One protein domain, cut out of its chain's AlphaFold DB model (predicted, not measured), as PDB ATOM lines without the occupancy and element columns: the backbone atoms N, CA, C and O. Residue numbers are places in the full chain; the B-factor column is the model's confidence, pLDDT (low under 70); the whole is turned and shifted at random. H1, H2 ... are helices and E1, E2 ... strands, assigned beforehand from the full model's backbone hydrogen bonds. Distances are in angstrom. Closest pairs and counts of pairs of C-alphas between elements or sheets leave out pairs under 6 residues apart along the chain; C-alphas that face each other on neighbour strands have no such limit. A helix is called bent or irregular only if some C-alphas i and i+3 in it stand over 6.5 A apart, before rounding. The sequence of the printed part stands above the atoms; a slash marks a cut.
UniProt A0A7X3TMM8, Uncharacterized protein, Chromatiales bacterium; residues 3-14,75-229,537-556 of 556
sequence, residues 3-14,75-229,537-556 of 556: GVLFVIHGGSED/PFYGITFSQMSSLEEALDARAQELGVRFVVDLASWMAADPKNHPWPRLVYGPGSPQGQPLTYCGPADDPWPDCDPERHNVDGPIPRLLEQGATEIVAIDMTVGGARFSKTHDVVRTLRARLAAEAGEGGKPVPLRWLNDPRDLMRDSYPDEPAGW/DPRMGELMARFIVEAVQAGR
ATOM      1  N   GLY A   3     170.574 160.367  92.981       98.50
ATOM      2  CA  GLY A   3     170.633 159.900  94.363       98.50
ATOM      3  C   GLY A   3     169.508 158.902  94.622       98.50
ATOM      4  O   GLY A   3     168.367 159.137  94.222       98.50
ATOM      5  N   VAL A   4     169.814 157.797  95.285       98.75
ATOM      6  CA  VAL A   4     168.848 156.765  95.664       98.75
ATOM      7  C   VAL A   4     168.832 156.678  97.180       98.75
ATOM      8  O   VAL A   4     169.872 156.484  97.796       98.75
ATOM      9  N   LEU A   5     167.655 156.826  97.780       98.75
ATOM     10  CA  LEU A   5     167.450 156.620  99.206       98.75
ATOM     11  C   LEU A   5     166.702 155.315  99.427       98.75
ATOM     12  O   LEU A   5     165.533 155.198  99.055       98.75
ATOM     13  N   PHE A   6     167.373 154.360 100.062       98.62
ATOM     14  CA  PHE A   6     166.705 153.201 100.626       98.62
ATOM     15  C   PHE A   6     166.128 153.592 101.989       98.62
ATOM     16  O   PHE A   6     166.867 153.953 102.909       98.62
ATOM     17  N   VAL A   7     164.799 153.604 102.099       98.50
ATOM     18  CA  VAL A   7     164.094 154.021 103.313       98.50
ATOM     19  C   VAL A   7     163.685 152.802 104.132       98.50
ATOM     20  O   VAL A   7     163.069 151.865 103.619       98.50
ATOM     21  N   ILE A   8     164.029 152.837 105.419       97.25
ATOM     22  CA  ILE A   8     163.759 151.770 106.381       97.25
ATOM     23  C   ILE A   8     163.149 152.307 107.680       97.25
ATOM     24  O   ILE A   8     163.278 153.481 108.039       97.25
ATOM     25  N   HIS A   9     162.551 151.398 108.449       95.31
ATOM     26  CA  HIS A   9     162.100 151.701 109.802       95.31
ATOM     27  C   HIS A   9     163.277 151.965 110.748       95.31
ATOM     28  O   HIS A   9     163.287 152.961 111.472       95.31
ATOM     29  N   GLY A  10     164.255 151.055 110.724       93.31
ATOM     30  CA  GLY A  10     165.367 151.017 111.662       93.31
ATOM     31  C   GLY A  10     164.972 150.589 113.070       93.31
ATOM     32  O   GLY A  10     163.944 149.940 113.285       93.31
ATOM     33  N   GLY A  11     165.814 150.940 114.032       88.56
ATOM     34  CA  GLY A  11     165.728 150.536 115.428       88.56
ATOM     35  C   GLY A  11     167.110 150.572 116.068       88.56
ATOM     36  O   GLY A  11     168.037 151.159 115.519       88.56
ATOM     37  N   SER A  12     167.251 149.939 117.227       87.75
ATOM     38  CA  SER A  12     168.571 149.668 117.806       87.75
ATOM     39  C   SER A  12     169.139 148.357 117.245       87.75
ATOM     40  O   SER A  12     168.378 147.494 116.812       87.75
ATOM     41  N   GLU A  13     170.465 148.214 117.230       87.69
ATOM     42  CA  GLU A  13     171.127 146.933 116.922       87.69
ATOM     43  C   GLU A  13     171.150 146.007 118.137       87.69
ATOM     44  O   GLU A  13     171.007 144.805 117.975       87.69
ATOM     45  N   ASP A  14     171.245 146.577 119.339       89.75
ATOM     46  CA  ASP A  14     171.280 145.883 120.625       89.75
ATOM     47  C   ASP A  14     170.419 146.620 121.659       89.75
ATOM     48  O   ASP A  14     170.130 147.817 121.521       89.75
ATOM     49  N   PRO A  75     169.558 141.037 113.632       94.94
ATOM     50  CA  PRO A  75     170.108 140.858 112.287       94.94
ATOM     51  C   PRO A  75     169.624 141.927 111.293       94.94
ATOM     52  O   PRO A  75     170.135 142.008 110.175       94.94
ATOM     53  N   PHE A  76     168.664 142.764 111.696       96.19
ATOM     54  CA  PHE A  76     167.972 143.738 110.857       96.19
ATOM     55  C   PHE A  76     168.911 144.620 110.020       96.19
ATOM     56  O   PHE A  76     168.740 144.714 108.802       96.19
ATOM     57  N   TYR A  77     169.914 145.256 110.638       95.56
ATOM     58  CA  TYR A  77     170.823 146.150 109.913       95.56
ATOM     59  C   TYR A  77     171.772 145.380 108.990       95.56
ATOM     60  O   TYR A  77     171.952 145.787 107.846       95.56
ATOM     61  N   GLY A  78     172.304 144.232 109.425       96.38
ATOM     62  CA  GLY A  78     173.140 143.377 108.573       96.38
ATOM     63  C   GLY A  78     172.409 142.908 107.309       96.38
ATOM     64  O   GLY A  78     172.951 142.977 106.203       96.38
ATOM     65  N   ILE A  79     171.141 142.514 107.455       97.62
ATOM     66  CA  ILE A  79     170.266 142.160 106.330       97.62
ATOM     67  C   ILE A  79     169.999 143.383 105.444       97.62
ATOM     68  O   ILE A  79     170.136 143.300 104.226       97.62
ATOM     69  N   THR A  80     169.670 144.532 106.041       97.50
ATOM     70  CA  THR A  80     169.414 145.784 105.308       97.50
ATOM     71  C   THR A  80     170.612 146.189 104.449       97.50
ATOM     72  O   THR A  80     170.443 146.545 103.285       97.50
ATOM     73  N   PHE A  81     171.834 146.111 104.983       97.69
ATOM     74  CA  PHE A  81     173.041 146.424 104.218       97.69
ATOM     75  C   PHE A  81     173.278 145.429 103.075       97.69
ATOM     76  O   PHE A  81     173.726 145.832 102.005       97.69
ATOM     77  N   SER A  82     172.909 144.158 103.251       98.38
ATOM     78  CA  SER A  82     172.982 143.153 102.180       98.38
ATOM     79  C   SER A  82     171.972 143.437 101.057       98.38
ATOM     80  O   SER A  82     172.312 143.369  99.872       98.38
ATOM     81  N   GLN A  83     170.750 143.850 101.413       98.31
ATOM     82  CA  GLN A  83     169.748 144.324 100.450       98.31
ATOM     83  C   GLN A  83     170.219 145.588  99.714       98.31
ATOM     84  O   GLN A  83     170.036 145.693  98.502       98.31
ATOM     85  N   MET A  84     170.853 146.527 100.425       98.25
ATOM     86  CA  MET A  84     171.426 147.744  99.841       98.25
ATOM     87  C   MET A  84     172.560 147.423  98.857       98.25
ATOM     88  O   MET A  84     172.558 147.958  97.754       98.25
ATOM     89  N   SER A  85     173.464 146.502  99.202       98.56
ATOM     90  CA  SER A  85     174.522 146.032  98.292       98.56
ATOM     91  C   SER A  85     173.935 145.407  97.023       98.56
ATOM     92  O   SER A  85     174.357 145.722  95.915       98.56
ATOM     93  N   SER A  86     172.905 144.568  97.165       98.62
ATOM     94  CA  SER A  86     172.229 143.949  96.014       98.62
ATOM     95  C   SER A  86     171.523 144.988  95.131       98.62
ATOM     96  O   SER A  86     171.478 144.857  93.910       98.62
ATOM     97  N   LEU A  87     170.973 146.046  95.738       98.75
ATOM     98  CA  LEU A  87     170.396 147.183  95.022       98.75
ATOM     99  C   LEU A  87     171.465 147.951  94.230       98.75
ATOM    100  O   LEU A  87     171.235 148.275  93.065       98.75
ATOM    101  N   GLU A  88     172.617 148.237  94.837       98.69
ATOM    102  CA  GLU A  88     173.746 148.894  94.165       98.69
ATOM    103  C   GLU A  88     174.199 148.096  92.937       98.69
ATOM    104  O   GLU A  88     174.246 148.645  91.835       98.69
ATOM    105  N   GLU A  89     174.417 146.788  93.093       98.50
ATOM    106  CA  GLU A  89     174.802 145.892  91.995       98.50
ATOM    107  C   GLU A  89     173.769 145.888  90.856       98.50
ATOM    108  O   GLU A  89     174.120 146.018  89.676       98.50
ATOM    109  N   ALA A  90     172.479 145.793  91.194       98.44
ATOM    110  CA  ALA A  90     171.398 145.792  90.214       98.44
ATOM    111  C   ALA A  90     171.268 147.136  89.471       98.44
ATOM    112  O   ALA A  90     170.947 147.158  88.278       98.44
ATOM    113  N   LEU A  91     171.530 148.265  90.135       98.56
ATOM    114  CA  LEU A  91     171.526 149.592  89.513       98.56
ATOM    115  C   LEU A  91     172.748 149.818  88.620       98.56
ATOM    116  O   LEU A  91     172.602 150.349  87.511       98.56
ATOM    117  N   ASP A  92     173.931 149.386  89.051       97.62
ATOM    118  CA  ASP A  92     175.171 149.495  88.278       97.62
ATOM    119  C   ASP A  92     175.076 148.735  86.951       97.62
ATOM    120  O   ASP A  92     175.487 149.249  85.904       97.62
ATOM    121  N   ALA A  93     174.409 147.577  86.948       96.88
ATOM    122  CA  ALA A  93     174.124 146.812  85.734       96.88
ATOM    123  C   ALA A  93     173.271 147.582  84.701       96.88
ATOM    124  O   ALA A  93     173.278 147.250  83.513       96.88
ATOM    125  N   ARG A  94     172.534 148.617  85.126       96.56
ATOM    126  CA  ARG A  94     171.659 149.444  84.271       96.56
ATOM    127  C   ARG A  94     172.221 150.848  84.029       96.56
ATOM    128  O   ARG A  94     171.771 151.535  83.111       96.56
ATOM    129  N   ALA A  95     173.216 151.271  84.807       94.62
ATOM    130  CA  ALA A  95     173.763 152.626  84.803       94.62
ATOM    131  C   ALA A  95     174.295 153.052  83.424       94.62
ATOM    132  O   ALA A  95     173.958 154.135  82.937       94.62
ATOM    133  N   GLN A  96     175.068 152.179  82.761       92.81
ATOM    134  CA  GLN A  96     175.648 152.473  81.446       92.81
ATOM    135  C   GLN A  96     174.574 152.625  80.359       92.81
ATOM    136  O   GLN A  96     174.634 153.578  79.585       92.81
ATOM    137  N   GLU A  97     173.588 151.723  80.314       93.81
ATOM    138  CA  GLU A  97     172.478 151.779  79.349       93.81
ATOM    139  C   GLU A  97     171.661 153.064  79.513       93.81
ATOM    140  O   GLU A  97     171.285 153.711  78.537       93.81
ATOM    141  N   LEU A  98     171.432 153.467  80.761       94.25
ATOM    142  CA  LEU A  98     170.690 154.675  81.091       94.25
ATOM    143  C   LEU A  98     171.545 155.945  80.995       94.25
ATOM    144  O   LEU A  98     171.005 157.041  81.121       94.25
ATOM    145  N   GLY A  99     172.864 155.861  80.807       95.00
ATOM    146  CA  GLY A  99     173.740 157.035  80.858       95.00
ATOM    147  C   GLY A  99     173.561 157.842  82.153       95.00
ATOM    148  O   GLY A  99     173.508 159.073  82.123       95.00
ATOM    149  N   VAL A 100     173.375 157.154  83.283       95.56
ATOM    150  CA  VAL A 100     173.318 157.745  84.628       95.56
ATOM    151  C   VAL A 100     174.399 157.136  85.501       95.56
ATOM    152  O   VAL A 100     174.890 156.045  85.247       95.56
ATOM    153  N   ARG A 101     174.724 157.845  86.576       96.50
ATOM    154  CA  ARG A 101     175.393 157.275  87.739       96.50
ATOM    155  C   ARG A 101     174.400 157.304  88.891       96.50
ATOM    156  O   ARG A 101     173.841 158.376  89.156       96.50
ATOM    157  N   PHE A 102     174.199 156.158  89.526       98.25
ATOM    158  CA  PHE A 102     173.449 156.039  90.769       98.25
ATOM    159  C   PHE A 102     174.398 156.185  91.961       98.25
ATOM    160  O   PHE A 102     175.574 155.832  91.872       98.25
ATOM    161  N   VAL A 103     173.897 156.747  93.056       98.06
ATOM    162  CA  VAL A 103     174.558 156.727  94.367       98.06
ATOM    163  C   VAL A 103     173.489 156.371  95.383       98.06
ATOM    164  O   VAL A 103     172.518 157.117  95.519       98.06
ATOM    165  N   VAL A 104     173.646 155.227  96.042       98.31
ATOM    166  CA  VAL A 104     172.696 154.731  97.039       98.31
ATOM    167  C   VAL A 104     173.132 155.199  98.428       98.31
ATOM    168  O   VAL A 104     174.314 155.193  98.760       98.31
ATOM    169  N   ASP A 105     172.174 155.652  99.226       98.25
ATOM    170  CA  ASP A 105     172.345 156.006 100.634       98.25
ATOM    171  C   ASP A 105     171.104 155.539 101.421       98.25
ATOM    172  O   ASP A 105     170.071 155.179 100.843       98.25
ATOM    173  N   LEU A 106     171.201 155.530 102.746       97.69
ATOM    174  CA  LEU A 106     170.175 155.021 103.651       97.69
ATOM    175  C   LEU A 106     169.477 156.170 104.389       97.69
ATOM    176  O   LEU A 106     170.119 157.099 104.887       97.69
ATOM    177  N   ALA A 107     168.156 156.073 104.529       98.12
ATOM    178  CA  ALA A 107     167.374 156.919 105.425       98.12
ATOM    179  C   ALA A 107     166.522 156.052 106.358       98.12
ATOM    180  O   ALA A 107     165.822 155.144 105.918       98.12
ATOM    181  N   SER A 108     166.562 156.337 107.657       96.88
ATOM    182  CA  SER A 108     165.935 155.504 108.684       96.88
ATOM    183  C   SER A 108     165.055 156.330 109.609       96.88
ATOM    184  O   SER A 108     165.516 157.330 110.158       96.88
ATOM    185  N   TRP A 109     163.806 155.905 109.826       96.31
ATOM    186  CA  TRP A 109     162.888 156.612 110.731       96.31
ATOM    187  C   TRP A 109     163.421 156.650 112.172       96.31
ATOM    188  O   TRP A 109     163.401 157.704 112.805       96.31
ATOM    189  N   MET A 110     163.973 155.532 112.654       94.81
ATOM    190  CA  MET A 110     164.772 155.447 113.882       94.81
ATOM    191  C   MET A 110     166.131 154.848 113.537       94.81
ATOM    192  O   MET A 110     166.242 153.662 113.255       94.81
ATOM    193  N   ALA A 111     167.165 155.668 113.465       95.12
ATOM    194  CA  ALA A 111     168.494 155.269 113.041       95.12
ATOM    195  C   ALA A 111     169.364 154.852 114.238       95.12
ATOM    196  O   ALA A 111     169.547 155.652 115.158       95.12
ATOM    197  N   ALA A 112     169.935 153.641 114.197       93.25
ATOM    198  CA  ALA A 112     170.987 153.219 115.128       93.25
ATOM    199  C   ALA A 112     172.238 154.105 115.002       93.25
ATOM    200  O   ALA A 112     172.768 154.582 116.002       93.25
ATOM    201  N   ASP A 113     172.672 154.369 113.765       94.50
ATOM    202  CA  ASP A 113     173.687 155.376 113.452       94.50
ATOM    203  C   ASP A 113     172.990 156.708 113.123       94.50
ATOM    204  O   ASP A 113     172.289 156.784 112.103       94.50
ATOM    205  N   PRO A 114     173.181 157.771 113.930       94.81
ATOM    206  CA  PRO A 114     172.548 159.066 113.713       94.81
ATOM    207  C   PRO A 114     172.692 159.623 112.300       94.81
ATOM    208  O   PRO A 114     171.778 160.308 111.851       94.81
ATOM    209  N   LYS A 115     173.771 159.319 111.564       96.06
ATOM    210  CA  LYS A 115     173.965 159.822 110.190       96.06
ATOM    211  C   LYS A 115     172.891 159.324 109.215       96.06
ATOM    212  O   LYS A 115     172.675 159.949 108.179       96.06
ATOM    213  N   ASN A 116     172.224 158.213 109.524       97.31
ATOM    214  CA  ASN A 116     171.164 157.640 108.695       97.31
ATOM    215  C   ASN A 116     169.783 158.224 109.035       97.31
ATOM    216  O   ASN A 116     168.807 157.932 108.346       97.31
ATOM    217  N   HIS A 117     169.669 159.067 110.067       97.38
ATOM    218  CA  HIS A 117     168.447 159.828 110.311       97.38
ATOM    219  C   HIS A 117     168.242 160.862 109.180       97.38
ATOM    220  O   HIS A 117     169.213 161.487 108.747       97.38
ATOM    221  N   PRO A 118     167.004 161.117 108.713       97.31
ATOM    222  CA  PRO A 118     166.717 162.028 107.598       97.31
ATOM    223  C   PRO A 118     167.293 163.435 107.759       97.31
ATOM    224  O   PRO A 118     167.730 164.063 106.793       97.31
ATOM    225  N   TRP A 119     167.297 163.932 108.995       96.50
ATOM    226  CA  TRP A 119     167.917 165.196 109.370       96.50
ATOM    227  C   TRP A 119     168.424 165.090 110.813       96.50
ATOM    228  O   TRP A 119     167.693 165.428 111.741       96.50
ATOM    229  N   PRO A 120     169.647 164.588 111.051       96.38
ATOM    230  CA  PRO A 120     170.133 164.279 112.404       96.38
ATOM    231  C   PRO A 120     170.121 165.515 113.315       96.38
ATOM    232  O   PRO A 120     169.665 165.470 114.456       96.38
ATOM    233  N   ARG A 121     170.469 166.677 112.747       94.31
ATOM    234  CA  ARG A 121     170.449 167.968 113.451       94.31
ATOM    235  C   ARG A 121     169.065 168.456 113.887       94.31
ATOM    236  O   ARG A 121     168.998 169.344 114.729       94.31
ATOM    237  N   LEU A 122     167.980 167.884 113.364       90.00
ATOM    238  CA  LEU A 122     166.622 168.154 113.850       90.00
ATOM    239  C   LEU A 122     166.358 167.502 115.218       90.00
ATOM    240  O   LEU A 122     165.511 167.979 115.965       90.00
ATOM    241  N   VAL A 123     167.102 166.445 115.551       92.25
ATOM    242  CA  VAL A 123     167.087 165.796 116.871       92.25
ATOM    243  C   VAL A 123     168.070 166.486 117.822       92.25
ATOM    244  O   VAL A 123     167.794 166.603 119.009       92.25
ATOM    245  N   TYR A 124     169.195 166.986 117.297       94.00
ATOM    246  CA  TYR A 124     170.191 167.731 118.076       94.00
ATOM    247  C   TYR A 124     169.711 169.126 118.499       94.00
ATOM    248  O   TYR A 124     169.817 169.493 119.667       94.00
ATOM    249  N   GLY A 125     169.231 169.933 117.548       89.88
ATOM    250  CA  GLY A 125     168.921 171.344 117.771       89.88
ATOM    251  C   GLY A 125     167.641 171.537 118.589       89.88
ATOM    252  O   GLY A 125     166.653 170.859 118.316       89.88
ATOM    253  N   PRO A 126     167.609 172.478 119.554       85.62
ATOM    254  CA  PRO A 126     166.464 172.639 120.435       85.62
ATOM    255  C   PRO A 126     165.202 173.024 119.659       85.62
ATOM    256  O   PRO A 126     165.132 174.060 118.999       85.62
ATOM    257  N   GLY A 127     164.169 172.199 119.795       83.25
ATOM    258  CA  GLY A 127     162.854 172.409 119.194       83.25
ATOM    259  C   GLY A 127     161.947 173.391 119.942       83.25
ATOM    260  O   GLY A 127     160.776 173.516 119.579       83.25
ATOM    261  N   SER A 128     162.449 174.065 120.983       80.69
ATOM    262  CA  SER A 128     161.728 175.086 121.753       80.69
ATOM    263  C   SER A 128     162.645 176.269 122.119       80.69
ATOM    264  O   SER A 128     163.846 176.070 122.295       80.69
ATOM    265  N   PRO A 129     162.115 177.503 122.285       80.75
ATOM    266  CA  PRO A 129     162.941 178.688 122.562       80.75
ATOM    267  C   PRO A 129     163.780 178.623 123.847       80.75
ATOM    268  O   PRO A 129     164.777 179.326 123.961       80.75
ATOM    269  N   GLN A 130     163.355 177.823 124.828       84.94
ATOM    270  CA  GLN A 130     164.057 177.622 126.104       84.94
ATOM    271  C   GLN A 130     164.806 176.280 126.156       84.94
ATOM    272  O   GLN A 130     165.414 175.955 127.176       84.94
ATOM    273  N   GLY A 131     164.723 175.493 125.084       89.00
ATOM    274  CA  GLY A 131     165.320 174.174 124.989       89.00
ATOM    275  C   GLY A 131     166.840 174.221 124.911       89.00
ATOM    276  O   GLY A 131     167.427 175.220 124.493       89.00
ATOM    277  N   GLN A 132     167.477 173.118 125.290       92.81
ATOM    278  CA  GLN A 132     168.913 172.908 125.114       92.81
ATOM    279  C   GLN A 132     169.180 171.890 123.997       92.81
ATOM    280  O   GLN A 132     168.330 171.023 123.764       92.81
ATOM    281  N   PRO A 133     170.339 171.969 123.314       94.50
ATOM    282  CA  PRO A 133     170.762 170.932 122.380       94.50
ATOM    283  C   PRO A 133     170.815 169.555 123.051       94.50
ATOM    284  O   PRO A 133     171.318 169.439 124.173       94.50
ATOM    285  N   LEU A 134     170.315 168.519 122.375       93.81
ATOM    286  CA  LEU A 134     170.270 167.154 122.902       93.81
ATOM    287  C   LEU A 134     171.683 166.554 122.964       93.81
ATOM    288  O   LEU A 134     172.185 166.014 121.983       93.81
ATOM    289  N   THR A 135     172.301 166.645 124.141       95.00
ATOM    290  CA  THR A 135     173.703 166.258 124.408       95.00
ATOM    291  C   THR A 135     173.816 165.184 125.496       95.00
ATOM    292  O   THR A 135     174.887 164.954 126.055       95.00
ATOM    293  N   TYR A 136     172.700 164.528 125.836       95.31
ATOM    294  CA  TYR A 136     172.653 163.563 126.930       95.31
ATOM    295  C   TYR A 136     173.568 162.359 126.675       95.31
ATOM    296  O   TYR A 136     173.500 161.748 125.603       95.31
ATOM    297  N   CYS A 137     174.375 162.020 127.683       95.19
ATOM    298  CA  CYS A 137     175.342 160.923 127.670       95.19
ATOM    299  C   CYS A 137     175.218 160.010 128.897       95.19
ATOM    300  O   CYS A 137     176.208 159.483 129.393       95.19
ATOM    301  N   GLY A 138     173.993 159.830 129.390       93.94
ATOM    302  CA  GLY A 138     173.729 159.059 130.599       93.94
ATOM    303  C   GLY A 138     173.869 159.879 131.890       93.94
ATOM    304  O   GLY A 138     174.128 161.089 131.852       93.94
ATOM    305  N   PRO A 139     173.595 159.254 133.048       91.88
ATOM    306  CA  PRO A 139     173.776 159.865 134.361       91.88
ATOM    307  C   PRO A 139     175.206 160.378 134.575       91.88
ATOM    308  O   PRO A 139     176.163 159.829 134.044       91.88
ATOM    309  N   ALA A 140     175.370 161.442 135.364       88.19
ATOM    310  CA  ALA A 140     176.690 162.043 135.588       88.19
ATOM    311  C   ALA A 140     177.643 161.131 136.385       88.19
ATOM    312  O   ALA A 140     178.860 161.258 136.277       88.19
ATOM    313  N   ASP A 141     177.081 160.251 137.207       91.56
ATOM    314  CA  ASP A 141     177.770 159.256 138.023       91.56
ATOM    315  C   ASP A 141     178.039 157.937 137.286       91.56
ATOM    316  O   ASP A 141     178.917 157.189 137.712       91.56
ATOM    317  N   ASP A 142     177.344 157.686 136.175       90.81
ATOM    318  CA  ASP A 142     177.511 156.500 135.329       90.81
ATOM    319  C   ASP A 142     177.262 156.849 133.847       90.81
ATOM    320  O   ASP A 142     176.224 156.496 133.273       90.81
ATOM    321  N   PRO A 143     178.154 157.642 133.222       92.31
ATOM    322  CA  PRO A 143     177.976 158.057 131.839       92.31
ATOM    323  C   PRO A 143     178.094 156.857 130.898       92.31
ATOM    324  O   PRO A 143     178.894 155.945 131.113       92.31
ATOM    325  N   TRP A 144     177.336 156.881 129.803       93.88
ATOM    326  CA  TRP A 144     177.386 155.811 128.816       93.88
ATOM    327  C   TRP A 144     178.785 155.702 128.188       93.88
ATOM    328  O   TRP A 144     179.360 156.729 127.804       93.88
ATOM    329  N   PRO A 145     179.317 154.477 128.014       90.81
ATOM    330  CA  PRO A 145     180.599 154.262 127.352       90.81
ATOM    331  C   PRO A 145     180.637 154.884 125.952       90.81
ATOM    332  O   PRO A 145     179.668 154.783 125.195       90.81
ATOM    333  N   ASP A 146     181.760 155.529 125.624       87.62
ATOM    334  CA  ASP A 146     182.036 156.136 124.313       87.62
ATOM    335  C   ASP A 146     180.927 157.075 123.804       87.62
ATOM    336  O   ASP A 146     180.681 157.191 122.600       87.62
ATOM    337  N   CYS A 147     180.216 157.741 124.717       91.44
ATOM    338  CA  CYS A 147     179.185 158.682 124.320       91.44
ATOM    339  C   CYS A 147     179.786 159.961 123.736       91.44
ATOM    340  O   CYS A 147     180.520 160.687 124.405       91.44
ATOM    341  N   ASP A 148     179.388 160.263 122.503       94.75
ATOM    342  CA  ASP A 148     179.588 161.567 121.890       94.75
ATOM    343  C   ASP A 148     178.339 162.448 122.131       94.75
ATOM    344  O   ASP A 148     177.246 162.117 121.641       94.75
ATOM    345  N   PRO A 149     178.451 163.563 122.882       94.56
ATOM    346  CA  PRO A 149     177.344 164.504 123.058       94.56
ATOM    347  C   PRO A 149     176.932 165.177 121.739       94.56
ATOM    348  O   PRO A 149     175.802 165.643 121.622       94.56
ATOM    349  N   GLU A 150     177.804 165.184 120.729       95.81
ATOM    350  CA  GLU A 150     177.567 165.759 119.405       95.81
ATOM    351  C   GLU A 150     177.132 164.710 118.368       95.81
ATOM    352  O   GLU A 150     177.019 165.028 117.186       95.81
ATOM    353  N   ARG A 151     176.802 163.474 118.780       95.19
ATOM    354  CA  ARG A 151     176.466 162.365 117.860       95.19
ATOM    355  C   ARG A 151     175.342 162.670 116.863       95.19
ATOM    356  O   ARG A 151     175.308 162.104 115.778       95.19
ATOM    357  N   HIS A 152     174.413 163.562 117.213       95.69
ATOM    358  CA  HIS A 152     173.331 164.002 116.322       95.69
ATOM    359  C   HIS A 152     173.682 165.264 115.510       95.69
ATOM    360  O   HIS A 152     172.950 165.627 114.587       95.69
ATOM    361  N   ASN A 153     174.803 165.928 115.798       96.56
ATOM    362  CA  ASN A 153     175.311 167.092 115.070       96.56
ATOM    363  C   ASN A 153     176.116 166.693 113.819       96.56
ATOM    364  O   ASN A 153     177.208 167.192 113.546       96.56
ATOM    365  N   VAL A 154     175.552 165.786 113.026       96.25
ATOM    366  CA  VAL A 154     176.193 165.202 111.843       96.25
ATOM    367  C   VAL A 154     175.357 165.427 110.589       96.25
ATOM    368  O   VAL A 154     174.170 165.782 110.645       96.25
ATOM    369  N   ASP A 155     175.989 165.252 109.432       95.62
ATOM    370  CA  ASP A 155     175.310 165.312 108.145       95.62
ATOM    371  C   ASP A 155     174.441 164.074 107.928       95.62
ATOM    372  O   ASP A 155     174.874 162.934 108.101       95.62
ATOM    373  N   GLY A 156     173.190 164.332 107.550       97.06
ATOM    374  CA  GLY A 156     172.246 163.303 107.139       97.06
ATOM    375  C   GLY A 156     172.457 162.864 105.687       97.06
ATOM    376  O   GLY A 156     173.387 163.326 105.022       97.06
ATOM    377  N   PRO A 157     171.554 162.030 105.154       97.94
ATOM    378  CA  PRO A 157     171.666 161.508 103.793       97.94
ATOM    379  C   PRO A 157     171.584 162.592 102.705       97.94
ATOM    380  O   PRO A 157     172.266 162.503 101.690       97.94
ATOM    381  N   ILE A 158     170.800 163.663 102.905       98.19
ATOM    382  CA  ILE A 158     170.668 164.729 101.895       98.19
ATOM    383  C   ILE A 158     171.993 165.466 101.633       98.19
ATOM    384  O   ILE A 158     172.414 165.463 100.476       98.19
ATOM    385  N   PRO A 159     172.679 166.064 102.634       97.06
ATOM    386  CA  PRO A 159     173.981 166.690 102.395       97.06
ATOM    387  C   PRO A 159     174.978 165.763 101.688       97.06
ATOM    388  O   PRO A 159     175.614 166.187 100.727       97.06
ATOM    389  N   ARG A 160     175.045 164.482 102.088       97.00
ATOM    390  CA  ARG A 160     175.942 163.490 101.470       97.00
ATOM    391  C   ARG A 160     175.634 163.261  99.991       97.00
ATOM    392  O   ARG A 160     176.542 163.276  99.165       97.00
ATOM    393  N   LEU A 161     174.360 163.096  99.630       98.31
ATOM    394  CA  LEU A 161     173.955 162.931  98.230       98.31
ATOM    395  C   LEU A 161     174.197 164.200  97.397       98.31
ATOM    396  O   LEU A 161     174.617 164.111  96.241       98.31
ATOM    397  N   LEU A 162     173.945 165.382  97.965       97.75
ATOM    398  CA  LEU A 162     174.186 166.655  97.282       97.75
ATOM    399  C   LEU A 162     175.680 166.913  97.057       97.75
ATOM    400  O   LEU A 162     176.046 167.362  95.973       97.75
ATOM    401  N   GLU A 163     176.540 166.574  98.020       96.88
ATOM    402  CA  GLU A 163     178.000 166.672  97.889       96.88
ATOM    403  C   GLU A 163     178.535 165.793  96.747       96.88
ATOM    404  O   GLU A 163     179.434 166.199  96.010       96.88
ATOM    405  N   GLN A 164     177.921 164.627  96.523       97.00
ATOM    406  CA  GLN A 164     178.226 163.764  95.378       97.00
ATOM    407  C   GLN A 164     177.695 164.327  94.040       97.00
ATOM    408  O   GLN A 164     178.030 163.808  92.974       97.00
ATOM    409  N   GLY A 165     176.879 165.390  94.062       96.69
ATOM    410  CA  GLY A 165     176.338 166.072  92.880       96.69
ATOM    411  C   GLY A 165     174.953 165.593  92.436       96.69
ATOM    412  O   GLY A 165     174.681 165.540  91.230       96.69
ATOM    413  N   ALA A 166     174.092 165.159  93.368       97.56
ATOM    414  CA  ALA A 166     172.777 164.613  93.020       97.56
ATOM    415  C   ALA A 166     171.891 165.704  92.410       97.56
ATOM    416  O   ALA A 166     171.687 166.761  93.000       97.56
ATOM    417  N   THR A 167     171.362 165.443  91.214       95.94
ATOM    418  CA  THR A 167     170.487 166.380  90.484       95.94
ATOM    419  C   THR A 167     169.012 166.010  90.596       95.94
ATOM    420  O   THR A 167     168.141 166.822  90.300       95.94
ATOM    421  N   GLU A 168     168.741 164.785  91.030       97.31
ATOM    422  CA  GLU A 168     167.436 164.262  91.417       97.31
ATOM    423  C   GLU A 168     167.649 163.177  92.475       97.31
ATOM    424  O   GLU A 168     168.708 162.540  92.509       97.31
ATOM    425  N   ILE A 169     166.652 162.976  93.332       98.62
ATOM    426  CA  ILE A 169     166.647 161.932  94.352       98.62
ATOM    427  C   ILE A 169     165.382 161.086  94.191       98.62
ATOM    428  O   ILE A 169     164.271 161.606  94.051       98.62
ATOM    429  N   VAL A 170     165.545 159.769  94.232       98.44
ATOM    430  CA  VAL A 170     164.444 158.804  94.299       98.44
ATOM    431  C   VAL A 170     164.530 158.042  95.614       98.44
ATOM    432  O   VAL A 170     165.612 157.634  96.026       98.44
ATOM    433  N   ALA A 171     163.402 157.875  96.290       98.62
ATOM    434  CA  ALA A 171     163.297 157.137  97.539       98.62
ATOM    435  C   ALA A 171     162.436 155.891  97.325       98.62
ATOM    436  O   ALA A 171     161.302 156.003  96.853       98.62
ATOM    437  N   ILE A 172     162.965 154.724  97.682       98.50
ATOM    438  CA  ILE A 172     162.243 153.449  97.699       98.50
ATOM    439  C   ILE A 172     162.147 152.971  99.145       98.50
ATOM    440  O   ILE A 172     163.136 152.984  99.875       98.50
ATOM    441  N   ASP A 173     160.945 152.608  99.575       95.94
ATOM    442  CA  ASP A 173     160.650 152.289 100.967       95.94
ATOM    443  C   ASP A 173     160.353 150.805 101.169       95.94
ATOM    444  O   ASP A 173     159.535 150.230 100.448       95.94
ATOM    445  N   MET A 174     160.973 150.224 102.199       96.00
ATOM    446  CA  MET A 174     160.649 148.896 102.727       96.00
ATOM    447  C   MET A 174     160.380 148.910 104.242       96.00
ATOM    448  O   MET A 174     160.362 147.851 104.868       96.00
ATOM    449  N   THR A 175     160.123 150.083 104.838       91.44
ATOM    450  CA  THR A 175     159.821 150.277 106.273       91.44
ATOM    451  C   THR A 175     158.787 149.284 106.799       91.44
ATOM    452  O   THR A 175     158.933 148.797 107.918       91.44
ATOM    453  N   VAL A 176     157.757 148.980 105.999       91.06
ATOM    454  CA  VAL A 176     156.721 147.975 106.297       91.06
ATOM    455  C   VAL A 176     156.382 147.125 105.064       91.06
ATOM    456  O   VAL A 176     155.233 147.058 104.630       91.06
ATOM    457  N   GLY A 177     157.397 146.499 104.460       92.25
ATOM    458  CA  GLY A 177     157.215 145.587 103.320       92.25
ATOM    459  C   GLY A 177     156.673 146.272 102.064       92.25
ATOM    460  O   GLY A 177     155.898 145.692 101.311       92.25
ATOM    461  N   GLY A 178     157.043 147.538 101.866       96.12
ATOM    462  CA  GLY A 178     156.667 148.327 100.695       96.12
ATOM    463  C   GLY A 178     155.324 149.049 100.796       96.12
ATOM    464  O   GLY A 178     155.048 149.896  99.944       96.12
ATOM    465  N   ALA A 179     154.504 148.777 101.816       97.44
ATOM    466  CA  ALA A 179     153.302 149.567 102.072       97.44
ATOM    467  C   ALA A 179     153.674 151.003 102.465       97.44
ATOM    468  O   ALA A 179     154.656 151.225 103.178       97.44
ATOM    469  N   ARG A 180     152.879 151.983 102.026       97.44
ATOM    470  CA  ARG A 180     152.990 153.355 102.527       97.44
ATOM    471  C   ARG A 180     152.726 153.368 104.032       97.44
ATOM    472  O   ARG A 180     152.028 152.500 104.552       97.44
ATOM    473  N   PHE A 181     153.338 154.316 104.736       96.31
ATOM    474  CA  PHE A 181     153.203 154.429 106.185       96.31
ATOM    475  C   PHE A 181     153.513 155.845 106.664       96.31
ATOM    476  O   PHE A 181     154.436 156.484 106.155       96.31
ATOM    477  N   SER A 182     152.834 156.300 107.714       96.25
ATOM    478  CA  SER A 182     153.058 157.585 108.378       96.25
ATOM    479  C   SER A 182     154.513 157.784 108.799       96.25
ATOM    480  O   SER A 182     155.046 158.883 108.670       96.25
ATOM    481  N   LYS A 183     155.200 156.710 109.207       95.81
ATOM    482  CA  LYS A 183     156.634 156.736 109.542       95.81
ATOM    483  C   LYS A 183     157.523 157.010 108.324       95.81
ATOM    484  O   LYS A 183     158.441 157.824 108.401       95.81
ATOM    485  N   THR A 184     157.239 156.383 107.185       97.12
ATOM    486  CA  THR A 184     157.947 156.679 105.931       97.12
ATOM    487  C   THR A 184     157.622 158.092 105.455       97.12
ATOM    488  O   THR A 184     158.510 158.830 105.033       97.12
ATOM    489  N   HIS A 185     156.364 158.517 105.585       97.50
ATOM    490  CA  HIS A 185     155.955 159.880 105.266       97.50
ATOM    491  C   HIS A 185     156.692 160.918 106.132       97.50
ATOM    492  O   HIS A 185     157.157 161.929 105.607       97.50
ATOM    493  N   ASP A 186     156.897 160.647 107.424       97.38
ATOM    494  CA  ASP A 186     157.729 161.458 108.321       97.38
ATOM    495  C   ASP A 186     159.170 161.604 107.799       97.38
ATOM    496  O   ASP A 186     159.702 162.723 107.751       97.38
ATOM    497  N   VAL A 187     159.775 160.502 107.339       98.12
ATOM    498  CA  VAL A 187     161.103 160.497 106.702       98.12
ATOM    499  C   VAL A 187     161.097 161.360 105.439       98.12
ATOM    500  O   VAL A 187     161.863 162.320 105.347       98.12
ATOM    501  N   VAL A 188     160.206 161.076 104.487       98.31
ATOM    502  CA  VAL A 188     160.130 161.764 103.185       98.31
ATOM    503  C   VAL A 188     159.861 163.260 103.354       98.31
ATOM    504  O   VAL A 188     160.523 164.086 102.718       98.31
ATOM    505  N   ARG A 189     158.941 163.638 104.246       97.12
ATOM    506  CA  ARG A 189     158.650 165.037 104.586       97.12
ATOM    507  C   ARG A 189     159.881 165.739 105.156       97.12
ATOM    508  O   ARG A 189     160.178 166.863 104.756       97.12
ATOM    509  N   THR A 190     160.616 165.076 106.047       97.69
ATOM    510  CA  THR A 190     161.838 165.629 106.654       97.69
ATOM    511  C   THR A 190     162.954 165.806 105.624       97.69
ATOM    512  O   THR A 190     163.595 166.858 105.592       97.69
ATOM    513  N   LEU A 191     163.144 164.836 104.726       98.31
ATOM    514  CA  LEU A 191     164.105 164.924 103.620       98.31
ATOM    515  C   LEU A 191     163.766 166.082 102.669       98.31
ATOM    516  O   LEU A 191     164.642 166.875 102.323       98.31
ATOM    517  N   ARG A 192     162.488 166.230 102.290       98.00
ATOM    518  CA  ARG A 192     162.002 167.346 101.456       98.00
ATOM    519  C   ARG A 192     162.221 168.699 102.131       98.00
ATOM    520  O   ARG A 192     162.680 169.635 101.480       98.00
ATOM    521  N   ALA A 193     161.958 168.795 103.434       96.25
ATOM    522  CA  ALA A 193     162.238 170.003 104.207       96.25
ATOM    523  C   ALA A 193     163.742 170.321 104.248       96.25
ATOM    524  O   ALA A 193     164.122 171.484 104.099       96.25
ATOM    525  N   ARG A 194     164.610 169.306 104.387       96.81
ATOM    526  CA  ARG A 194     166.064 169.509 104.330       96.81
ATOM    527  C   ARG A 194     166.507 170.007 102.957       96.81
ATOM    528  O   ARG A 194     167.254 170.972 102.896       96.81
ATOM    529  N   LEU A 195     166.016 169.405 101.875       97.94
ATOM    530  CA  LEU A 195     166.303 169.842 100.504       97.94
ATOM    531  C   LEU A 195     165.885 171.297 100.253       97.94
ATOM    532  O   LEU A 195     166.635 172.055  99.642       97.94
ATOM    533  N   ALA A 196     164.715 171.704 100.753       97.06
ATOM    534  CA  ALA A 196     164.273 173.095 100.685       97.06
ATOM    535  C   ALA A 196     165.210 174.035 101.465       97.06
ATOM    536  O   ALA A 196     165.537 175.114 100.976       97.06
ATOM    537  N   ALA A 197     165.686 173.614 102.640       95.25
ATOM    538  CA  ALA A 197     166.645 174.390 103.426       95.25
ATOM    539  C   ALA A 197     168.003 174.554 102.716       95.25
ATOM    540  O   ALA A 197     168.584 175.632 102.787       95.25
ATOM    541  N   GLU A 198     168.488 173.525 102.013       94.81
ATOM    542  CA  GLU A 198     169.730 173.588 101.216       94.81
ATOM    543  C   GLU A 198     169.610 174.528 100.012       94.81
ATOM    544  O   GLU A 198     170.569 175.200  99.642       94.81
ATOM    545  N   ALA A 199     168.426 174.594  99.395       94.88
ATOM    546  CA  ALA A 199     168.183 175.471  98.252       94.88
ATOM    547  C   ALA A 199     168.167 176.961  98.636       94.88
ATOM    548  O   ALA A 199     168.449 177.815  97.794       94.88
ATOM    549  N   GLY A 200     167.839 177.271  99.893       93.06
ATOM    550  CA  GLY A 200     167.677 178.637 100.376       93.06
ATOM    551  C   GLY A 200     166.425 179.334  99.833       93.06
ATOM    552  O   GLY A 200     165.635 178.783  99.063       93.06
ATOM    553  N   GLU A 201     166.223 180.579 100.258       90.69
ATOM    554  CA  GLU A 201     165.062 181.374  99.860       90.69
ATOM    555  C   GLU A 201     165.094 181.693  98.355       90.69
ATOM    556  O   GLU A 201     166.082 182.205  97.830       90.69
ATOM    557  N   GLY A 202     164.014 181.364  97.639       86.44
ATOM    558  CA  GLY A 202     163.917 181.546  96.184       86.44
ATOM    559  C   GLY A 202     164.685 180.512  95.347       86.44
ATOM    560  O   GLY A 202     164.555 180.517  94.120       86.44
ATOM    561  N   GLY A 203     165.441 179.609  95.979       92.12
ATOM    562  CA  GLY A 203     166.087 178.480  95.317       92.12
ATOM    563  C   GLY A 203     165.099 177.367  94.972       92.12
ATOM    564  O   GLY A 203     164.076 177.180  95.631       92.12
ATOM    565  N   LYS A 204     165.404 176.598  93.921       94.75
ATOM    566  CA  LYS A 204     164.616 175.419  93.544       94.75
ATOM    567  C   LYS A 204     165.299 174.169  94.114       94.75
ATOM    568  O   LYS A 204     166.413 173.873  93.681       94.75
ATOM    569  N   PRO A 205     164.688 173.452  95.072       96.88
ATOM    570  CA  PRO A 205     165.307 172.267  95.654       96.88
ATOM    571  C   PRO A 205     165.459 171.148  94.622       96.88
ATOM    572  O   PRO A 205     164.649 171.025  93.699       96.88
ATOM    573  N   VAL A 206     166.485 170.311  94.810       97.75
ATOM    574  CA  VAL A 206     166.629 169.050  94.070       97.75
ATOM    575  C   VAL A 206     165.365 168.209  94.301       97.75
ATOM    576  O   VAL A 206     164.941 168.060  95.451       97.75
ATOM    577  N   PRO A 207     164.714 167.692  93.243       97.06
ATOM    578  CA  PRO A 207     163.458 166.966  93.387       97.06
ATOM    579  C   PRO A 207     163.663 165.631  94.109       97.06
ATOM    580  O   PRO A 207     164.625 164.917  93.832       97.06
ATOM    581  N   LEU A 208     162.714 165.280  94.986       98.12
ATOM    582  CA  LEU A 208     162.634 163.980  95.654       98.12
ATOM    583  C   LEU A 208     161.309 163.287  95.321       98.12
ATOM    584  O   LEU A 208     160.233 163.777  95.694       98.12
ATOM    585  N   ARG A 209     161.399 162.128  94.660       97.81
ATOM    586  CA  ARG A 209     160.262 161.259  94.311       97.81
ATOM    587  C   ARG A 209     160.213 160.046  95.234       97.81
ATOM    588  O   ARG A 209     161.215 159.351  95.357       97.81
ATOM    589  N   TRP A 210     159.067 159.784  95.857       98.31
ATOM    590  CA  TRP A 210     158.849 158.577  96.655       98.31
ATOM    591  C   TRP A 210     158.126 157.529  95.807       98.31
ATOM    592  O   TRP A 210     157.009 157.757  95.355       98.31
ATOM    593  N   LEU A 211     158.781 156.399  95.546       98.38
ATOM    594  CA  LEU A 211     158.321 155.424  94.554       98.38
ATOM    595  C   LEU A 211     157.125 154.583  95.023       98.38
ATOM    596  O   LEU A 211     156.373 154.089  94.187       98.38
ATOM    597  N   ASN A 212     156.918 154.457  96.336       98.38
ATOM    598  CA  ASN A 212     155.743 153.788  96.905       98.38
ATOM    599  C   ASN A 212     154.501 154.699  96.898       98.38
ATOM    600  O   ASN A 212     153.386 154.205  97.028       98.38
ATOM    601  N   ASP A 213     154.683 156.014  96.727       98.12
ATOM    602  CA  ASP A 213     153.603 157.001  96.632       98.12
ATOM    603  C   ASP A 213     153.809 157.930  95.418       98.12
ATOM    604  O   ASP A 213     154.021 159.137  95.561       98.12
ATOM    605  N   PRO A 214     153.788 157.387  94.185       96.31
ATOM    606  CA  PRO A 214     154.227 158.108  92.985       96.31
ATOM    607  C   PRO A 214     153.349 159.317  92.629       96.31
ATOM    608  O   PRO A 214     153.744 160.153  91.813       96.31
ATOM    609  N   ARG A 215     152.150 159.402  93.213       96.31
ATOM    610  CA  ARG A 215     151.189 160.495  93.034       96.31
ATOM    611  C   ARG A 215     151.140 161.448  94.230       96.31
ATOM    612  O   ARG A 215     150.337 162.367  94.192       96.31
ATOM    613  N   ASP A 216     152.017 161.263  95.224       96.31
ATOM    614  CA  ASP A 216     152.070 162.058  96.458       96.31
ATOM    615  C   ASP A 216     150.740 162.059  97.248       96.31
ATOM    616  O   ASP A 216     150.396 163.071  97.862       96.31
ATOM    617  N   LEU A 217     150.009 160.930  97.275       97.56
ATOM    618  CA  LEU A 217     148.737 160.806  97.997       97.56
ATOM    619  C   LEU A 217     148.879 161.262  99.447       97.56
ATOM    620  O   LEU A 217     148.144 162.143  99.874       97.56
ATOM    621  N   MET A 218     149.863 160.732 100.183       96.81
ATOM    622  CA  MET A 218     149.991 161.002 101.622       96.81
ATOM    623  C   MET A 218     150.318 162.463 101.926       96.81
ATOM    624  O   MET A 218     149.990 162.952 103.002       96.81
ATOM    625  N   ARG A 219     150.987 163.167 101.001       95.56
ATOM    626  CA  ARG A 219     151.222 164.613 101.120       95.56
ATOM    627  C   ARG A 219     149.941 165.380 100.822       95.56
ATOM    628  O   ARG A 219     149.648 166.378 101.484       95.56
ATOM    629  N   ASP A 220     149.249 164.966  99.771       95.69
ATOM    630  CA  ASP A 220     148.119 165.699  99.223       95.69
ATOM    631  C   ASP A 220     146.864 165.540 100.075       95.69
ATOM    632  O   ASP A 220     146.087 166.491 100.106       95.69
ATOM    633  N   SER A 221     146.750 164.442 100.830       95.25
ATOM    634  CA  SER A 221     145.715 164.219 101.841       95.25
ATOM    635  C   SER A 221     146.121 164.498 103.282       95.25
ATOM    636  O   SER A 221     145.285 164.431 104.182       95.25
ATOM    637  N   TYR A 222     147.381 164.871 103.533       95.62
ATOM    638  CA  TYR A 222     147.811 165.218 104.886       95.62
ATOM    639  C   TYR A 222     146.929 166.342 105.472       95.62
ATOM    640  O   TYR A 222     146.716 167.346 104.783       95.62
ATOM    641  N   PRO A 223     146.464 166.234 106.734       95.00
ATOM    642  CA  PRO A 223     145.541 167.213 107.296       95.00
ATOM    643  C   PRO A 223     146.110 168.634 107.371       95.00
ATOM    644  O   PRO A 223     147.251 168.845 107.798       95.00
ATOM    645  N   ASP A 224     145.276 169.614 107.018       90.38
ATOM    646  CA  ASP A 224     145.645 171.035 107.008       90.38
ATOM    647  C   ASP A 224     145.192 171.770 108.280       90.38
ATOM    648  O   ASP A 224     145.828 172.750 108.684       90.38
ATOM    649  N   GLU A 225     144.114 171.305 108.929       91.88
ATOM    650  CA  GLU A 225     143.537 171.963 110.103       91.88
ATOM    651  C   GLU A 225     143.493 171.068 111.355       91.88
ATOM    652  O   GLU A 225     142.903 169.982 111.332       91.88
ATOM    653  N   PRO A 226     144.016 171.554 112.501       93.50
ATOM    654  CA  PRO A 226     144.733 172.821 112.695       93.50
ATOM    655  C   PRO A 226     146.098 172.877 111.990       93.50
ATOM    656  O   PRO A 226     146.755 171.859 111.792       93.50
ATOM    657  N   ALA A 227     146.564 174.092 111.685       92.94
ATOM    658  CA  ALA A 227     147.882 174.298 111.093       92.94
ATOM    659  C   ALA A 227     148.986 173.626 111.928       92.94
ATOM    660  O   ALA A 227     149.073 173.818 113.144       92.94
ATOM    661  N   GLY A 228     149.849 172.856 111.264       90.69
ATOM    662  CA  GLY A 228     150.869 172.054 111.944       90.69
ATOM    663  C   GLY A 228     150.310 170.790 112.599       90.69
ATOM    664  O   GLY A 228     150.871 170.337 113.601       90.69
ATOM    665  N   TRP A 229     149.220 170.234 112.054       94.81
ATOM    666  CA  TRP A 229     148.598 169.023 112.570       94.81
ATOM    667  C   TRP A 229     149.603 167.875 112.718       94.81
ATOM    668  O   TRP A 229     150.425 167.584 111.841       94.81
ATOM    669  N   ASP A 537     167.950 137.990 100.417       98.44
ATOM    670  CA  ASP A 537     167.758 137.518  99.046       98.44
ATOM    671  C   ASP A 537     168.100 138.633  98.035       98.44
ATOM    672  O   ASP A 537     167.493 139.712  98.080       98.44
ATOM    673  N   PRO A 538     169.033 138.400  97.090       98.25
ATOM    674  CA  PRO A 538     169.495 139.434  96.163       98.25
ATOM    675  C   PRO A 538     168.380 139.981  95.261       98.25
ATOM    676  O   PRO A 538     168.444 141.135  94.824       98.25
ATOM    677  N   ARG A 539     167.296 139.219  95.048       98.56
ATOM    678  CA  ARG A 539     166.122 139.671  94.289       98.56
ATOM    679  C   ARG A 539     165.388 140.828  94.972       98.56
ATOM    680  O   ARG A 539     164.647 141.544  94.301       98.56
ATOM    681  N   MET A 540     165.609 141.076  96.268       98.44
ATOM    682  CA  MET A 540     165.151 142.310  96.924       98.44
ATOM    683  C   MET A 540     165.829 143.551  96.329       98.44
ATOM    684  O   MET A 540     165.169 144.569  96.107       98.44
ATOM    685  N   GLY A 541     167.126 143.460  96.018       98.38
ATOM    686  CA  GLY A 541     167.865 144.505  95.310       98.38
ATOM    687  C   GLY A 541     167.332 144.718  93.895       98.38
ATOM    688  O   GLY A 541     167.045 145.849  93.506       98.38
ATOM    689  N   GLU A 542     167.098 143.628  93.159       98.31
ATOM    690  CA  GLU A 542     166.519 143.658  91.806       98.31
ATOM    691  C   GLU A 542     165.115 144.285  91.785       98.31
ATOM    692  O   GLU A 542     164.810 145.125  90.933       98.31
ATOM    693  N   LEU A 543     164.268 143.913  92.750       98.56
ATOM    694  CA  LEU A 543     162.926 144.462  92.941       98.56
ATOM    695  C   LEU A 543     162.966 145.985  93.086       98.56
ATOM    696  O   LEU A 543     162.233 146.691  92.391       98.56
ATOM    697  N   MET A 544     163.809 146.488  93.991       98.69
ATOM    698  CA  MET A 544     163.951 147.921  94.236       98.69
ATOM    699  C   MET A 544     164.554 148.641  93.024       98.69
ATOM    700  O   MET A 544     164.032 149.678  92.601       98.69
ATOM    701  N   ALA A 545     165.600 148.069  92.418       98.56
ATOM    702  CA  ALA A 545     166.265 148.626  91.244       98.56
ATOM    703  C   ALA A 545     165.296 148.796  90.070       98.56
ATOM    704  O   ALA A 545     165.330 149.830  89.403       98.56
ATOM    705  N   ARG A 546     164.390 147.833  89.848       98.25
ATOM    706  CA  ARG A 546     163.371 147.911  88.792       98.25
ATOM    707  C   ARG A 546     162.540 149.192  88.895       98.25
ATOM    708  O   ARG A 546     162.470 149.940  87.924       98.25
ATOM    709  N   PHE A 547     161.970 149.479  90.067       98.38
ATOM    710  CA  PHE A 547     161.144 150.678  90.264       98.38
ATOM    711  C   PHE A 547     161.941 151.977  90.087       98.38
ATOM    712  O   PHE A 547     161.432 152.956  89.540       98.38
ATOM    713  N   ILE A 548     163.205 151.991  90.515       98.38
ATOM    714  CA  ILE A 548     164.091 153.150  90.346       98.38
ATOM    715  C   ILE A 548     164.407 153.381  88.865       98.38
ATOM    716  O   ILE A 548     164.309 154.511  88.383       98.38
ATOM    717  N   VAL A 549     164.742 152.321  88.130       97.75
ATOM    718  CA  VAL A 549     165.020 152.374  86.689       97.75
ATOM    719  C   VAL A 549     163.803 152.884  85.920       97.75
ATOM    720  O   VAL A 549     163.945 153.816  85.127       97.75
ATOM    721  N   GLU A 550     162.615 152.345  86.194       96.44
ATOM    722  CA  GLU A 550     161.357 152.788  85.578       96.44
ATOM    723  C   GLU A 550     161.091 154.278  85.845       96.44
ATOM    724  O   GLU A 550     160.781 155.038  84.925       96.44
ATOM    725  N   ALA A 551     161.288 154.735  87.086       95.81
ATOM    726  CA  ALA A 551     161.104 156.138  87.445       95.81
ATOM    727  C   ALA A 551     162.105 157.066  86.737       95.81
ATOM    728  O   ALA A 551     161.737 158.161  86.299       95.81
ATOM    729  N   VAL A 552     163.370 156.663  86.612       94.19
ATOM    730  CA  VAL A 552     164.391 157.439  85.886       94.19
ATOM    731  C   VAL A 552     164.093 157.486  84.389       94.19
ATOM    732  O   VAL A 552     164.264 158.539  83.776       94.19
ATOM    733  N   GLN A 553     163.605 156.391  83.804       93.12
ATOM    734  CA  GLN A 553     163.197 156.354  82.399       93.12
ATOM    735  C   GLN A 553     161.984 157.246  82.125       93.12
ATOM    736  O   GLN A 553     162.003 157.984  81.150       93.12
ATOM    737  N   ALA A 554     160.968 157.237  82.990       89.31
ATOM    738  CA  ALA A 554     159.765 158.056  82.819       89.31
ATOM    739  C   ALA A 554     159.999 159.570  83.013       89.31
ATOM    740  O   ALA A 554     159.178 160.380  82.588       89.31
ATOM    741  N   GLY A 555     161.082 159.960  83.696       73.06
ATOM    742  CA  GLY A 555     161.450 161.364  83.919       73.06
ATOM    743  C   GLY A 555     162.261 162.000  82.784       73.06
ATOM    744  O   GLY A 555     162.624 163.173  82.890       73.06
ATOM    745  N   ARG A 556     162.572 161.233  81.739       60.75
ATOM    746  CA  ARG A 556     163.328 161.640  80.551       60.75
ATOM    747  C   ARG A 556     162.427 161.606  79.331       60.75
ATOM    748  O   ARG A 556     162.646 162.468  78.452       60.75
TER     749      ARG A 556
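What this domain is: This is residues 3 to 14, 75 to 229 and 537 to 556 of the 556 residues of an uncharacterized protein of Chromatiales bacterium (UniProt A0A7X3TMM8). A strongly twisted parallel sheet of four strands is the core, with H1 and H6 packed on one face and H3 and H4 on the other, making three layers. From this body a long loop, residues 125 to 156, reaches away beyond the small helix H2 and makes much of the longest axis, while residues 223 to 229, after H5, stick out. The printed part has 187 residues, in the order E1 H1 E2 H2 H3 E3 H4 E4 H5 H6; the sheet's order is E2 E1 E3 E4. The class is mixed, helices and strands, and the whole is compact, with a radius of gyration of the C-alphas of 17.7 A and spans of 58 by 40 by 30 A.

How they stand to each other: E1, residues 3 to 10, is an inner strand. H1, residues 76 to 98, is on the sheet at a height of 8.7 A; the C-alphas of Glu 88 and Val 104 are its closest to E2, residues 102 to 110, at 6.6 A. E2 is parallel to E1, with N 6 and O 105 at 2.9 A, within hydrogen-bond range. H2, residues 120 to 124, is not on the sheet. H3, residues 157 to 163, is on the face opposite H1, over E1 at a height of 8.4 A. E3, residues 168 to 173, is parallel to E1, with N 5 and O 170 at 2.8 A. E2, H2, H3 and E3 form a split strand-helix-strand unit, E1 lying between its two strands, with a right-handed crossover. H4, residues 182 to 199, only just touches H3, with 3 pairs of C-alphas within 8 A, made by its residues 191 to 195 alone; the closest are Ile 158 and Leu 191, 6.8 A. E4, residues 208 to 210, is parallel to E3, with N 171 and O 209 at 2.8 A; E3, H4 and E4 form a strand-helix-strand unit, two parallel neighbours joined through a helix, also right-handed. H5, residues 217 to 220, is close to H4 but not clearly touching, with the C-alphas of His 185 and Met 218 closest at 7.1 A. H6, residues 539 to 554, touches H1 at a steep tilt of 41 degrees, the same way, with the C-alphas of Leu 87 and Gly 541 closest at 3.7 A. Every O i to N i+4 pair is within hydrogen-bond range in H2, H3 and H4, against 16 of 19 in H1 and 11 of 12 in H6; H5 is too short for such a pair.

Where its parts are: E1 begins at C-alpha 3, (170.633, 159.900, 94.363), and is 20.1 A long. H1 is 31.8 A long, with a kink of 29 degrees near residue 92, and is irregular: C-alphas 93 and 96 are 7.3 A apart. E2 measures 24.7 A, E3 16.8 A and H4 25.5 A. H6, 22.6 A long, ends at C-alpha 554, (159.765, 158.056, 82.819).

The domain as a whole: The C-alphas farthest apart are those of Glu 97 and Asp 141, 59.4 A. Residues 15 to 74 and 230 to 536 are not printed, with C-alpha gaps of 9.8 A and 39.3 A. Of the links printed whole, H2 to H3 is long. Residue 556, the chain's last, is the one printed residue with pLDDT under 70.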